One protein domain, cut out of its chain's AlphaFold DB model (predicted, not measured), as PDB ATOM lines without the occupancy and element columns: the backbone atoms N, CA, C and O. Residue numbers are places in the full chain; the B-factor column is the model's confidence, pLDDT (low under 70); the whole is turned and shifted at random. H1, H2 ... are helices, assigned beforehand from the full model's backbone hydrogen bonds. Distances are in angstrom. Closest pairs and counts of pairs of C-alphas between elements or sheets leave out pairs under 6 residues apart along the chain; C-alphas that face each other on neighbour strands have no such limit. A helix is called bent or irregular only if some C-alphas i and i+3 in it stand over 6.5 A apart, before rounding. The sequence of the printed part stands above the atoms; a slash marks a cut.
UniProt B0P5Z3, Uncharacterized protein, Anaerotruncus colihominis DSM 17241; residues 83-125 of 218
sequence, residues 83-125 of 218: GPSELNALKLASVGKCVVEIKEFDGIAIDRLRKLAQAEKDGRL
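AT A GLANCE: This is residues 83 to 125 of the 218 residues of an uncharacterized protein of Anaerotruncus colihominis DSM 17241 (UniProt B0P5Z3). Two helices, set at a wide angle like an open L, are joined at the corner by a small looped link and have no contact with each other. The longer helix, H1, makes one arm, with residues 83 to 99 standing free, and the shorter H2 makes the other arm, ending in a short tail. The printed part has 43 residues with two named helices, H1 then H2, and no named strand; the class is all helix. It is extended, with a radius of gyration of the C-alphas of 15.3 A, and spans 48 by 23 by 11 A.

IN THESE COORDINATES: H1 covers residues 84 to 101 and is 26.0 A long from first to last C-alpha. It begins at C-alpha 84, at (-49.470, -3.919, -7.986), and ends at C-alpha 101, at (-42.358, -1.399, -32.914), with z changing most. H2 covers residues 110 to 121, is 16.5 A long, and ends at C-alpha 121, at (-21.748, -14.511, -33.088).

HOW THE PARTS SIT: H1 and H2 are apart, with no C-alpha of the one within 8 A of the other. A short link of 8 residues joins them. Within it, residues 104 to 105 pair with residues 108 to 109, antiparallel. Residues 118 to 123, of which 118 to 121 belong to H2, also stand free. In H1 and H2 every O i to N i+4 pair is within hydrogen-bond range, and neither helix is bent.

THE WHOLE: The two C-alphas farthest apart are those of Gly 83 and Arg 124, 47.8 A. The printed part has no cut, and it has no long link. The mean pLDDT of the printed part is 84.4; H1 has a mean of 79 and H2 of 91. Residue 98, in H1, is the one printed residue under 70.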
ATOM      1  N   GLY A  83     -54.054  -5.282  -9.257       82.31
ATOM      2  CA  GLY A  83     -53.076  -5.332  -8.179       82.31
ATOM      3  C   GLY A  83     -51.705  -4.781  -8.616       82.31
ATOM      4  O   GLY A  83     -51.406  -4.711  -9.813       82.31
ATOM      5  N   PRO A  84     -50.804  -4.448  -7.669       80.19
ATOM      6  CA  PRO A  84     -49.470  -3.919  -7.986       80.19
ATOM      7  C   PRO A  84     -48.664  -4.801  -8.953       80.19
ATOM      8  O   PRO A  84     -47.981  -4.300  -9.846       80.19
ATOM      9  N   SER A  85     -48.766  -6.125  -8.806       83.00
ATOM     10  CA  SER A  85     -48.098  -7.092  -9.682       83.00
ATOM     11  C   SER A  85     -48.644  -7.062 -11.111       83.00
ATOM     12  O   SER A  85     -47.871  -7.124 -12.064       83.00
ATOM     13  N   GLU A  86     -49.960  -6.922 -11.276       84.38
ATOM     14  CA  GLU A  86     -50.619  -6.893 -12.585       84.38
ATOM     15  C   GLU A  86     -50.347  -5.572 -13.312       84.38
ATOM     16  O   GLU A  86     -50.071  -5.570 -14.510       84.38
ATOM     17  N   LEU A  87     -50.312  -4.455 -12.579       82.81
ATOM     18  CA  LEU A  87     -49.898  -3.156 -13.111       82.81
ATOM     19  C   LEU A  87     -48.441  -3.183 -13.601       82.81
ATOM     20  O   LEU A  87     -48.132  -2.664 -14.677       82.81
ATOM     21  N   ASN A  88     -47.541  -3.817 -12.845       82.12
ATOM     22  CA  ASN A  88     -46.148  -3.994 -13.255       82.12
ATOM     23  C   ASN A  88     -46.022  -4.900 -14.483       82.12
ATOM     24  O   ASN A  88     -45.260  -4.581 -15.397       82.12
ATOM     25  N   ALA A  89     -46.790  -5.990 -14.538       83.81
ATOM     26  CA  ALA A  89     -46.842  -6.865 -15.704       83.81
ATOM     27  C   ALA A  89     -47.347  -6.113 -16.947       83.81
ATOM     28  O   ALA A  89     -46.741  -6.218 -18.014       83.81
ATOM     29  N   LEU A  90     -48.391  -5.289 -16.805       84.25
ATOM     30  CA  LEU A  90     -48.911  -4.447 -17.881       84.25
ATOM     31  C   LEU A  90     -47.873  -3.420 -18.347       84.25
ATOM     32  O   LEU A  90     -47.661  -3.259 -19.548       84.25
ATOM     33  N   LYS A  91     -47.180  -2.762 -17.409       81.81
ATOM     34  CA  LYS A  91     -46.099  -1.821 -17.719       81.81
ATOM     35  C   LYS A  91     -44.975  -2.514 -18.488       81.81
ATOM     36  O   LYS A  91     -44.559  -2.023 -19.535       81.81
ATOM     37  N   LEU A  92     -44.537  -3.689 -18.045       83.50
ATOM     38  CA  LEU A  92     -43.510  -4.462 -18.743       83.50
ATOM     39  C   LEU A  92     -43.974  -4.900 -20.142       83.50
ATOM     40  O   LEU A  92     -43.228  -4.754 -21.108       83.50
ATOM     41  N   ALA A  93     -45.221  -5.360 -20.272       81.12
ATOM     42  CA  ALA A  93     -45.813  -5.729 -21.554       81.12
ATOM     43  C   ALA A  93     -45.915  -4.532 -22.513       81.12
ATOM     44  O   ALA A  93     -45.623  -4.674 -23.701       81.12
ATOM     45  N   SER A  94     -46.280  -3.346 -22.015       77.56
ATOM     46  CA  SER A  94     -46.314  -2.118 -22.820       77.56
ATOM     47  C   SER A  94     -44.926  -1.706 -23.309       77.56
ATOM     48  O   SER A  94     -44.774  -1.394 -24.485       77.56
ATOM     49  N   VAL A  95     -43.897  -1.799 -22.461       78.12
ATOM     50  CA  VAL A  95     -42.510  -1.526 -22.864       78.12
ATOM     51  C   VAL A  95     -42.050  -2.539 -23.910       78.12
ATOM     52  O   VAL A  95     -41.488  -2.148 -24.929       78.12
ATOM     53  N   GLY A  96     -42.345  -3.827 -23.708       75.44
ATOM     54  CA  GLY A  96     -42.054  -4.874 -24.685       75.44
ATOM     55  C   GLY A  96     -42.695  -4.607 -26.050       75.44
ATOM     56  O   GLY A  96     -42.017  -4.726 -27.068       75.44
ATOM     57  N   LYS A  97     -43.965  -4.178 -26.084       72.44
ATOM     58  CA  LYS A  97     -44.642  -3.775 -27.329       72.44
ATOM     59  C   LYS A  97     -43.953  -2.590 -28.004       72.44
ATOM     60  O   LYS A  97     -43.636  -2.690 -29.185       72.44
ATOM     61  N   CYS A  98     -43.647  -1.525 -27.259       67.12
ATOM     62  CA  CYS A  98     -42.940  -0.366 -27.806       67.12
ATOM     63  C   CYS A  98     -41.587  -0.759 -28.417       67.12
ATOM     64  O   CYS A  98     -41.246  -0.287 -29.493       67.12
ATOM     65  N   VAL A  99     -40.832  -1.660 -27.776       72.50
ATOM     66  CA  VAL A  99     -39.534  -2.136 -28.288       72.50
ATOM     67  C   VAL A  99     -39.681  -2.929 -29.592       72.50
ATOM     68  O   VAL A  99     -38.825  -2.819 -30.466       72.50
ATOM     69  N   VAL A 100     -40.754  -3.710 -29.754       73.31
ATOM     70  CA  VAL A 100     -41.019  -4.463 -30.996       73.31
ATOM     71  C   VAL A 100     -41.377  -3.535 -32.163       73.31
ATOM     72  O   VAL A 100     -41.085  -3.866 -33.311       73.31
ATOM     73  N   GLU A 101     -41.974  -2.376 -31.889       77.81
ATOM     74  CA  GLU A 101     -42.358  -1.399 -32.914       77.81
ATOM     75  C   GLU A 101     -41.193  -0.533 -33.413       77.81
ATOM     76  O   GLU A 101     -41.298   0.069 -34.486       77.81
ATOM     77  N   ILE A 102     -40.066  -0.489 -32.691       81.94
ATOM     78  CA  ILE A 102     -38.863   0.222 -33.137       81.94
ATOM     79  C   ILE A 102     -38.321  -0.477 -34.386       81.94
ATOM     80  O   ILE A 102     -37.777  -1.579 -34.328       81.94
ATOM     81  N   LYS A 103     -38.470   0.178 -35.541       87.31
ATOM     82  CA  LYS A 103     -37.952  -0.315 -36.828       87.31
ATOM     83  C   LYS A 103     -36.534   0.159 -37.112       87.31
ATOM     84  O   LYS A 103     -35.804  -0.540 -37.812       87.31
ATOM     85  N   GLU A 104     -36.128   1.294 -36.549       89.62
ATOM     86  CA  GLU A 104     -34.794   1.872 -36.707       89.62
ATOM     87  C   GLU A 104     -34.257   2.442 -35.393       89.62
ATOM     88  O   GLU A 104     -35.017   2.884 -34.534       89.62
ATOM     89  N   PHE A 105     -32.937   2.440 -35.255       85.56
ATOM     90  CA  PHE A 105     -32.207   3.102 -34.185       85.56
ATOM     91  C   PHE A 105     -31.031   3.843 -34.819       85.56
ATOM     92  O   PHE A 105     -30.245   3.226 -35.536       85.56
ATOM     93  N   ASP A 106     -30.948   5.157 -34.597       86.50
ATOM     94  CA  ASP A 106     -29.894   6.020 -35.156       86.50
ATOM     95  C   ASP A 106     -29.750   5.896 -36.692       86.50
ATOM     96  O   ASP A 106     -28.666   5.730 -37.245       86.50
ATOM     97  N   GLY A 107     -30.888   5.863 -37.401       87.00
ATOM     98  CA  GLY A 107     -30.942   5.694 -38.861       87.00
ATOM     99  C   GLY A 107     -30.590   4.288 -39.375       87.00
ATOM    100  O   GLY A 107     -30.537   4.068 -40.587       87.00
ATOM    101  N   ILE A 108     -30.357   3.311 -38.489       87.12
ATOM    102  CA  ILE A 108     -30.063   1.919 -38.848       87.12
ATOM    103  C   ILE A 108     -31.261   1.030 -38.504       87.12
ATOM    104  O   ILE A 108     -31.690   0.946 -37.356       87.12
ATOM    105  N   ALA A 109     -31.774   0.295 -39.493       92.81
ATOM    106  CA  ALA A 109     -32.872  -0.648 -39.281       92.81
ATOM    107  C   ALA A 109     -32.515  -1.741 -38.251       92.81
ATOM    108  O   ALA A 109     -31.459  -2.375 -38.349       92.81
ATOM    109  N   ILE A 110     -33.425  -2.042 -37.318       90.56
ATOM    110  CA  ILE A 110     -33.223  -3.059 -36.269       90.56
ATOM    111  C   ILE A 110     -32.934  -4.444 -36.869       90.56
ATOM    112  O   ILE A 110     -32.082  -5.174 -36.362       90.56
ATOM    113  N   ASP A 111     -33.559  -4.801 -37.993       90.94
ATOM    114  CA  ASP A 111     -33.273  -6.069 -38.680       90.94
ATOM    115  C   ASP A 111     -31.842  -6.141 -39.225       90.94
ATOM    116  O   ASP A 111     -31.237  -7.216 -39.257       90.94
ATOM    117  N   ARG A 112     -31.259  -5.000 -39.618       90.94
ATOM    118  CA  ARG A 112     -29.846  -4.928 -40.004       90.94
ATOM    119  C   ARG A 112     -28.946  -5.125 -38.788       90.94
ATOM    120  O   ARG A 112     -28.000  -5.902 -38.882       90.94
ATOM    121  N   LEU A 113     -29.268  -4.506 -37.650       91.62
ATOM    122  CA  LEU A 113     -28.537  -4.716 -36.394       91.62
ATOM    123  C   LEU A 113     -28.583  -6.185 -35.951       91.62
ATOM    124  O   LEU A 113     -27.546  -6.751 -35.618       91.62
ATOM    125  N   ARG A 114     -29.749  -6.842 -36.034       91.25
ATOM    126  CA  ARG A 114     -29.891  -8.283 -35.748       91.25
ATOM    127  C   ARG A 114     -29.005  -9.140 -36.647       91.25
ATOM    128  O   ARG A 114     -28.327 -10.037 -36.155       91.25
ATOM    129  N   LYS A 115     -28.982  -8.859 -37.954       92.88
ATOM    130  CA  LYS A 115     -28.119  -9.572 -38.910       92.88
ATOM    131  C   LYS A 115     -26.635  -9.385 -38.593       92.88
ATOM    132  O   LYS A 115     -25.892 -10.359 -38.667       92.88
ATOM    133  N   LEU A 116     -26.215  -8.172 -38.226       90.50
ATOM    134  CA  LEU A 116     -24.834  -7.880 -37.826       90.50
ATOM    135  C   LEU A 116     -24.462  -8.601 -36.525       90.50
ATOM    136  O   LEU A 116     -23.435  -9.266 -36.480       90.50
ATOM    137  N   ALA A 117     -25.328  -8.558 -35.510       90.12
ATOM    138  CA  ALA A 117     -25.126  -9.273 -34.250       90.12
ATOM    139  C   ALA A 117     -25.046 -10.797 -34.441       90.12
ATOM    140  O   ALA A 117     -24.240 -11.461 -33.792       90.12
ATOM    141  N   GLN A 118     -25.854 -11.366 -35.341       90.56
ATOM    142  CA  GLN A 118     -25.746 -12.785 -35.676       90.56
ATOM    143  C   GLN A 118     -24.450 -13.088 -36.436       90.56
ATOM    144  O   GLN A 118     -23.790 -14.074 -36.136       90.56
ATOM    145  N   ALA A 119     -24.056 -12.239 -37.389       88.12
ATOM    146  CA  ALA A 119     -22.794 -12.404 -38.107       88.12
ATOM    147  C   ALA A 119     -21.577 -12.338 -37.171       88.12
ATOM    148  O   ALA A 119     -20.647 -13.112 -37.364       88.12
ATOM    149  N   GLU A 120     -21.604 -11.478 -36.150       90.69
ATOM    150  CA  GLU A 120     -20.584 -11.419 -35.097       90.69
ATOM    151  C   GLU A 120     -20.525 -12.730 -34.300       90.69
ATOM    152  O   GLU A 120     -19.464 -13.335 -34.186       90.69
ATOM    153  N   LYS A 121     -21.674 -13.228 -33.816       90.31
ATOM    154  CA  LYS A 121     -21.748 -14.511 -33.088       90.31
ATOM    155  C   LYS A 121     -21.245 -15.694 -33.913       90.31
ATOM    156  O   LYS A 121     -20.618 -16.594 -33.364       90.31
ATOM    157  N   ASP A 122     -21.522 -15.684 -35.212       91.50
ATOM    158  CA  ASP A 122     -21.080 -16.721 -36.143       91.50
ATOM    159  C   ASP A 122     -19.612 -16.539 -36.584       91.50
ATOM    160  O   ASP A 122     -19.128 -17.316 -37.407       91.50
ATOM    161  N   GLY A 123     -18.914 -15.495 -36.118       83.94
ATOM    162  CA  GLY A 123     -17.540 -15.181 -36.524       83.94
ATOM    163  C   GLY A 123     -17.395 -14.776 -37.997       83.94
ATOM    164  O   GLY A 123     -16.318 -14.900 -38.574       83.94
ATOM    165  N   ARG A 124     -18.482 -14.326 -38.637       82.12
ATOM    166  CA  ARG A 124     -18.529 -13.902 -40.050       82.12
ATOM    167  C   ARG A 124     -18.338 -12.397 -40.232       82.12
ATOM    168  O   ARG A 124     -18.187 -11.948 -41.369       82.12
ATOM    169  N   LEU A 125     -18.415 -11.611 -39.157       82.19
ATOM    170  CA  LEU A 125     -18.216 -10.168 -39.221       82.19
ATOM    171  C   LEU A 125     -16.717  -9.853 -39.286       82.19
ATOM    172  O   LEU A 125     -15.940 -10.286 -38.441       82.19
TER     173      LEU A 125